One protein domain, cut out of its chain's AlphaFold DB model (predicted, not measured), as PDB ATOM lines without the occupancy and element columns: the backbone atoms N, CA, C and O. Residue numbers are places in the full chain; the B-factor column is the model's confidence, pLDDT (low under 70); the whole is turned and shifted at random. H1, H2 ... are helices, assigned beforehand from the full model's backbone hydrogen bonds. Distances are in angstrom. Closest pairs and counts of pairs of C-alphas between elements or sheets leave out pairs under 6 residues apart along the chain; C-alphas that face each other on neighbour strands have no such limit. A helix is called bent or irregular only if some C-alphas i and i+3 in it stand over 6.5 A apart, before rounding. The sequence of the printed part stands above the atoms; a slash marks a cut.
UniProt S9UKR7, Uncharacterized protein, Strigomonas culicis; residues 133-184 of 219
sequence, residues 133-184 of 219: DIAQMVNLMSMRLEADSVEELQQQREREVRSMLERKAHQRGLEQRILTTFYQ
ATOM      1  N   ASP A 133     302.952 324.189 194.154       76.25
ATOM      2  CA  ASP A 133     302.934 323.942 195.595       76.25
ATOM      3  C   ASP A 133     303.584 325.081 196.398       76.25
ATOM      4  O   ASP A 133     303.015 325.555 197.383       76.25
ATOM      5  N   ILE A 134     304.733 325.594 195.948       74.31
ATOM      6  CA  ILE A 134     305.446 326.679 196.643       74.31
ATOM      7  C   ILE A 134     304.728 328.018 196.439       74.31
ATOM      8  O   ILE A 134     304.578 328.788 197.386       74.31
ATOM      9  N   ALA A 135     304.241 328.288 195.225       68.56
ATOM     10  CA  ALA A 135     303.501 329.513 194.923       68.56
ATOM     11  C   ALA A 135     302.196 329.603 195.732       68.56
ATOM     12  O   ALA A 135     301.883 330.652 196.297       68.56
ATOM     13  N   GLN A 136     301.467 328.489 195.849       72.94
ATOM     14  CA  GLN A 136     300.272 328.408 196.688       72.94
ATOM     15  C   GLN A 136     300.605 328.616 198.163       72.94
ATOM     16  O   GLN A 136     299.911 329.379 198.828       72.94
ATOM     17  N   MET A 137     301.686 328.012 198.665       75.00
ATOM     18  CA  MET A 137     302.107 328.165 200.058       75.00
ATOM     19  C   MET A 137     302.474 329.614 200.399       75.00
ATOM     20  O   MET A 137     302.009 330.129 201.411       75.00
ATOM     21  N   VAL A 138     303.249 330.295 199.548       74.12
ATOM     22  CA  VAL A 138     303.612 331.711 199.743       74.12
ATOM     23  C   VAL A 138     302.377 332.604 199.685       74.12
ATOM     24  O   VAL A 138     302.226 333.485 200.527       74.12
ATOM     25  N   ASN A 139     301.457 332.346 198.754       72.75
ATOM     26  CA  ASN A 139     300.201 333.085 198.664       72.75
ATOM     27  C   ASN A 139     299.356 332.898 199.938       72.75
ATOM     28  O   ASN A 139     298.900 333.870 200.529       72.75
ATOM     29  N   LEU A 140     299.245 331.666 200.442       72.94
ATOM     30  CA  LEU A 140     298.517 331.339 201.673       72.94
ATOM     31  C   LEU A 140     299.176 331.969 202.915       72.94
ATOM     32  O   LEU A 140     298.487 332.451 203.811       72.94
ATOM     33  N   MET A 141     300.510 332.031 202.948       69.88
ATOM     34  CA  MET A 141     301.273 332.686 204.014       69.88
ATOM     35  C   MET A 141     301.127 334.212 203.966       69.88
ATOM     36  O   MET A 141     300.957 334.834 205.010       69.88
ATOM     37  N   SER A 142     301.123 334.807 202.768       68.94
ATOM     38  CA  SER A 142     300.853 336.237 202.583       68.94
ATOM     39  C   SER A 142     299.420 336.602 202.978       68.94
ATOM     40  O   SER A 142     299.216 337.578 203.690       68.94
ATOM     41  N   MET A 143     298.438 335.758 202.646       63.81
ATOM     42  CA  MET A 143     297.045 335.937 203.064       63.81
ATOM     43  C   MET A 143     296.877 335.821 204.585       63.81
ATOM     44  O   MET A 143     296.122 336.588 205.166       63.81
ATOM     45  N   ARG A 144     297.612 334.914 205.246       64.69
ATOM     46  CA  ARG A 144     297.626 334.803 206.718       64.69
ATOM     47  C   ARG A 144     298.275 335.990 207.429       64.69
ATOM     48  O   ARG A 144     298.011 336.190 208.605       64.69
ATOM     49  N   LEU A 145     299.152 336.733 206.756       64.31
ATOM     50  CA  LEU A 145     299.754 337.949 207.308       64.31
ATOM     51  C   LEU A 145     298.835 339.168 207.153       64.31
ATOM     52  O   LEU A 145     298.964 340.121 207.917       64.31
ATOM     53  N   GLU A 146     297.925 339.142 206.176       60.06
ATOM     54  CA  GLU A 146     296.985 340.231 205.892       60.06
ATOM     55  C   GLU A 146     295.690 340.147 206.727       60.06
ATOM     56  O   GLU A 146     295.099 341.190 207.001       60.06
ATOM     57  N   ALA A 147     295.249 338.955 207.162       56.53
ATOM     58  CA  ALA A 147     294.126 338.797 208.099       56.53
ATOM     59  C   ALA A 147     294.140 337.445 208.843       56.53
ATOM     60  O   ALA A 147     294.623 336.437 208.324       56.53
ATOM     61  N   ASP A 148     293.523 337.410 210.030       60.34
ATOM     62  CA  ASP A 148     293.434 336.220 210.895       60.34
ATOM     63  C   ASP A 148     292.533 335.099 210.327       60.34
ATOM     64  O   ASP A 148     292.608 333.955 210.783       60.34
ATOM     65  N   SER A 149     291.710 335.381 209.302       64.81
ATOM     66  CA  SER A 149     290.859 334.383 208.641       64.81
ATOM     67  C   SER A 149     290.896 334.486 207.104       64.81
ATOM     68  O   SER A 149     290.726 335.544 206.499       64.81
ATOM     69  N   VAL A 150     291.144 333.349 206.443       61.16
ATOM     70  CA  VAL A 150     291.301 333.252 204.975       61.16
ATOM     71  C   VAL A 150     289.971 333.484 204.241       61.16
ATOM     72  O   VAL A 150     289.956 334.004 203.124       61.16
ATOM     73  N   GLU A 151     288.850 333.133 204.873       70.06
ATOM     74  CA  GLU A 151     287.510 333.254 204.287       70.06
ATOM     75  C   GLU A 151     287.041 334.714 204.202       70.06
ATOM     76  O   GLU A 151     286.449 335.111 203.197       70.06
ATOM     77  N   GLU A 152     287.353 335.547 205.198       68.44
ATOM     78  CA  GLU A 152     286.954 336.960 205.199       68.44
ATOM     79  C   GLU A 152     287.705 337.767 204.133       68.44
ATOM     80  O   GLU A 152     287.103 338.588 203.437       68.44
ATOM     81  N   LEU A 153     288.996 337.484 203.938       67.31
ATOM     82  CA  LEU A 153     289.830 338.128 202.918       67.31
ATOM     83  C   LEU A 153     289.390 337.767 201.495       67.31
ATOM     84  O   LEU A 153     289.346 338.630 200.613       67.31
ATOM     85  N   GLN A 154     289.029 336.502 201.262       75.31
ATOM     86  CA  GLN A 154     288.479 336.073 199.975       75.31
ATOM     87  C   GLN A 154     287.140 336.753 199.693       75.31
ATOM     88  O   GLN A 154     286.949 337.294 198.603       75.31
ATOM     89  N   GLN A 155     286.251 336.825 200.687       79.62
ATOM     90  CA  GLN A 155     284.982 337.536 200.540       79.62
ATOM     91  C   GLN A 155     285.178 339.037 200.296       79.62
ATOM     92  O   GLN A 155     284.441 339.622 199.501       79.62
ATOM     93  N   GLN A 156     286.163 339.674 200.936       78.94
ATOM     94  CA  GLN A 156     286.493 341.077 200.677       78.94
ATOM     95  C   GLN A 156     287.008 341.285 199.250       78.94
ATOM     96  O   GLN A 156     286.450 342.116 198.535       78.94
ATOM     97  N   ARG A 157     287.984 340.489 198.788       77.88
ATOM     98  CA  ARG A 157     288.486 340.588 197.405       77.88
ATOM     99  C   ARG A 157     287.395 340.301 196.376       77.88
ATOM    100  O   ARG A 157     287.322 340.991 195.363       77.88
ATOM    101  N   GLU A 158     286.513 339.335 196.621       84.62
ATOM    102  CA  GLU A 158     285.378 339.077 195.729       84.62
ATOM    103  C   GLU A 158     284.407 340.259 195.668       84.62
ATOM    104  O   GLU A 158     283.954 340.625 194.580       84.62
ATOM    105  N   ARG A 159     284.107 340.892 196.810       84.88
ATOM    106  CA  ARG A 159     283.272 342.104 196.856       84.88
ATOM    107  C   ARG A 159     283.939 343.264 196.119       84.88
ATOM    108  O   ARG A 159     283.271 343.950 195.346       84.88
ATOM    109  N   GLU A 160     285.246 343.449 196.285       84.50
ATOM    110  CA  GLU A 160     286.010 344.477 195.574       84.50
ATOM    111  C   GLU A 160     286.012 344.245 194.062       84.50
ATOM    112  O   GLU A 160     285.679 345.158 193.303       84.50
ATOM    113  N   VAL A 161     286.299 343.020 193.614       87.12
ATOM    114  CA  VAL A 161     286.290 342.652 192.192       87.12
ATOM    115  C   VAL A 161     284.899 342.842 191.587       87.12
ATOM    116  O   VAL A 161     284.786 343.444 190.517       87.12
ATOM    117  N   ARG A 162     283.832 342.407 192.274       88.62
ATOM    118  CA  ARG A 162     282.447 342.632 191.820       88.62
ATOM    119  C   ARG A 162     282.131 344.120 191.710       88.62
ATOM    120  O   ARG A 162     281.678 344.558 190.656       88.62
ATOM    121  N   SER A 163     282.465 344.914 192.727       89.06
ATOM    122  CA  SER A 163     282.226 346.361 192.708       89.06
ATOM    123  C   SER A 163     283.003 347.078 191.592       89.06
ATOM    124  O   SER A 163     282.485 347.998 190.956       89.06
ATOM    125  N   MET A 164     284.232 346.636 191.287       88.19
ATOM    126  CA  MET A 164     285.015 347.160 190.166       88.19
ATOM    127  C   MET A 164     284.396 346.801 188.814       88.19
ATOM    128  O   MET A 164     284.364 347.645 187.913       88.19
ATOM    129  N   LEU A 165     283.922 345.565 188.653       91.69
ATOM    130  CA  LEU A 165     283.267 345.116 187.426       91.69
ATOM    131  C   LEU A 165     281.955 345.867 187.190       91.69
ATOM    132  O   LEU A 165     281.723 346.325 186.073       91.69
ATOM    133  N   GLU A 166     281.151 346.075 188.233       89.56
ATOM    134  CA  GLU A 166     279.919 346.868 188.167       89.56
ATOM    135  C   GLU A 166     280.198 348.320 187.763       89.56
ATOM    136  O   GLU A 166     279.557 348.837 186.849       89.56
ATOM    137  N   ARG A 167     281.214 348.964 188.359       86.75
ATOM    138  CA  ARG A 167     281.626 350.328 187.980       86.75
ATOM    139  C   ARG A 167     282.063 350.411 186.519       86.75
ATOM    140  O   ARG A 167     281.633 351.314 185.806       86.75
ATOM    141  N   LYS A 168     282.877 349.458 186.050       88.56
ATOM    142  CA  LYS A 168     283.316 349.403 184.645       88.56
ATOM    143  C   LYS A 168     282.155 349.142 183.687       88.56
ATOM    144  O   LYS A 168     282.109 349.745 182.618       88.56
ATOM    145  N   ALA A 169     281.221 348.264 184.049       87.44
ATOM    146  CA  ALA A 169     280.029 347.999 183.250       87.44
ATOM    147  C   ALA A 169     279.133 349.243 183.162       87.44
ATOM    148  O   ALA A 169     278.671 349.591 182.076       87.44
ATOM    149  N   HIS A 170     278.955 349.957 184.276       88.06
ATOM    150  CA  HIS A 170     278.201 351.204 184.309       88.06
ATOM    151  C   HIS A 170     278.855 352.291 183.448       88.06
ATOM    152  O   HIS A 170     278.177 352.926 182.644       88.06
ATOM    153  N   GLN A 171     280.180 352.444 183.545       86.06
ATOM    154  CA  GLN A 171     280.936 353.390 182.728       86.06
ATOM    155  C   GLN A 171     280.799 353.084 181.231       86.06
ATOM    156  O   GLN A 171     280.448 353.972 180.461       86.06
ATOM    157  N   ARG A 172     280.973 351.821 180.821       86.00
ATOM    158  CA  ARG A 172     280.760 351.404 179.424       86.00
ATOM    159  C   ARG A 172     279.329 351.659 178.956       86.00
ATOM    160  O   ARG A 172     279.123 352.075 177.823       86.00
ATOM    161  N   GLY A 173     278.342 351.441 179.824       88.44
ATOM    162  CA  GLY A 173     276.943 351.738 179.525       88.44
ATOM    163  C   GLY A 173     276.688 353.231 179.293       88.44
ATOM    164  O   GLY A 173     275.948 353.590 178.377       88.44
ATOM    165  N   LEU A 174     277.319 354.105 180.081       84.88
ATOM    166  CA  LEU A 174     277.262 355.555 179.885       84.88
ATOM    167  C   LEU A 174     277.970 355.974 178.593       84.88
ATOM    168  O   LEU A 174     277.387 356.709 177.804       84.88
ATOM    169  N   GLU A 175     279.173 355.458 178.339       85.31
ATOM    170  CA  GLU A 175     279.924 355.707 177.101       85.31
ATOM    171  C   GLU A 175     279.108 355.296 175.869       85.31
ATOM    172  O   GLU A 175     278.968 356.071 174.925       85.31
ATOM    173  N   GLN A 176     278.481 354.118 175.902       79.88
ATOM    174  CA  GLN A 176     277.657 353.627 174.803       79.88
ATOM    175  C   GLN A 176     276.410 354.492 174.584       79.88
ATOM    176  O   GLN A 176     276.099 354.818 173.442       79.88
ATOM    177  N   ARG A 177     275.731 354.928 175.657       77.38
ATOM    178  CA  ARG A 177     274.581 355.847 175.563       77.38
ATOM    179  C   ARG A 177     274.973 357.215 175.015       77.38
ATOM    180  O   ARG A 177     274.237 357.786 174.213       77.38
ATOM    181  N   ILE A 178     276.121 357.741 175.431       78.31
ATOM    182  CA  ILE A 178     276.651 359.011 174.932       78.31
ATOM    183  C   ILE A 178     276.928 358.890 173.432       78.31
ATOM    184  O   ILE A 178     276.416 359.694 172.655       78.31
ATOM    185  N   LEU A 179     277.645 357.844 173.012       76.25
ATOM    186  CA  LEU A 179     277.926 357.582 171.601       76.25
ATOM    187  C   LEU A 179     276.634 357.464 170.780       76.25
ATOM    188  O   LEU A 179     276.502 358.144 169.767       76.25
ATOM    189  N   THR A 180     275.642 356.684 171.224       73.50
ATOM    190  CA  THR A 180     274.367 356.559 170.493       73.50
ATOM    191  C   THR A 180     273.602 357.878 170.407       73.50
ATOM    192  O   THR A 180     272.984 358.151 169.383       73.50
ATOM    193  N   THR A 181     273.669 358.712 171.449       69.00
ATOM    194  CA  THR A 181     273.012 360.029 171.458       69.00
ATOM    195  C   THR A 181     273.699 360.994 170.488       69.00
ATOM    196  O   THR A 181     273.016 361.726 169.780       69.00
ATOM    197  N   PHE A 182     275.033 360.950 170.377       62.81
ATOM    198  CA  PHE A 182     275.775 361.712 169.364       62.81
ATOM    199  C   PHE A 182     275.475 361.241 167.933       62.81
ATOM    200  O   PHE A 182     275.337 362.076 167.045       62.81
ATOM    201  N   TYR A 183     275.316 359.933 167.702       60.16
ATOM    202  CA  TYR A 183     274.948 359.392 166.383       60.16
ATOM    203  C   TYR A 183     273.499 359.699 165.969       60.16
ATOM    204  O   TYR A 183     273.209 359.744 164.777       60.16
ATOM    205  N   GLN A 184     272.587 359.895 166.928       55.62
ATOM    206  CA  GLN A 184     271.176 360.226 166.674       55.62
ATOM    207  C   GLN A 184     270.883 361.736 166.677       55.62
ATOM    208  O   GLN A 184     269.757 362.135 166.377       55.62
TER     209      GLN A 184
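Overview. This is residues 133 to 184 of the 219 residues of an uncharacterized protein of Strigomonas culicis (UniProt S9UKR7). Two helices meet near their ends as an L: the short H1 makes the foot, and the long H2 runs away from the corner as a single arm that makes the length. H2 sticks out alone with residues 155 to 184, and the first part of H1, residues 133 to 139, sticks out too. The printed part has 52 residues, with H1 followed by H2 and no named strand; the class is all helix. It is extended, with a radius of gyration of the C-alphas of 18.7 A, and its C-alphas span 56 by 21 by 11 A.

Along the chain. H1 takes residues 133 to 146, beginning at C-alpha 133 at (302.934, 323.942, 195.595), and measures 20.2 A from first to last C-alpha. H2 takes residues 150 to 184 and measures 51.0 A, from C-alpha 150 at (291.301, 333.252, 204.975) to C-alpha 184 at (271.176, 360.226, 166.674). Neither helix is bent.

Arrangement. H1 and H2 touch only at the corner by their link, and only just, with 3 pairs of C-alphas within 8 A. The closest C-alphas are those of Met 143 and Val 150, 6.6 A apart. H1 touches with residues 143 to 144 alone, and H2 with residues 150 to 153 alone. Their lines are about perpendicular, at 90 degrees, and their centres are 28.9 A apart. In H1 and H2 every O i to N i+4 pair is within hydrogen-bond range.

Size, cuts and confidence. The two C-alphas farthest apart are those of Ile 134 and Gln 184, at 56.6 A. The printed part has no cut, and the link from H1 to H2, 3 residues, is tight. The mean pLDDT of the printed part is 75.8; residue 135, residues 141 to 150, residues 152 to 153 and residues 181 to 184 are under 70.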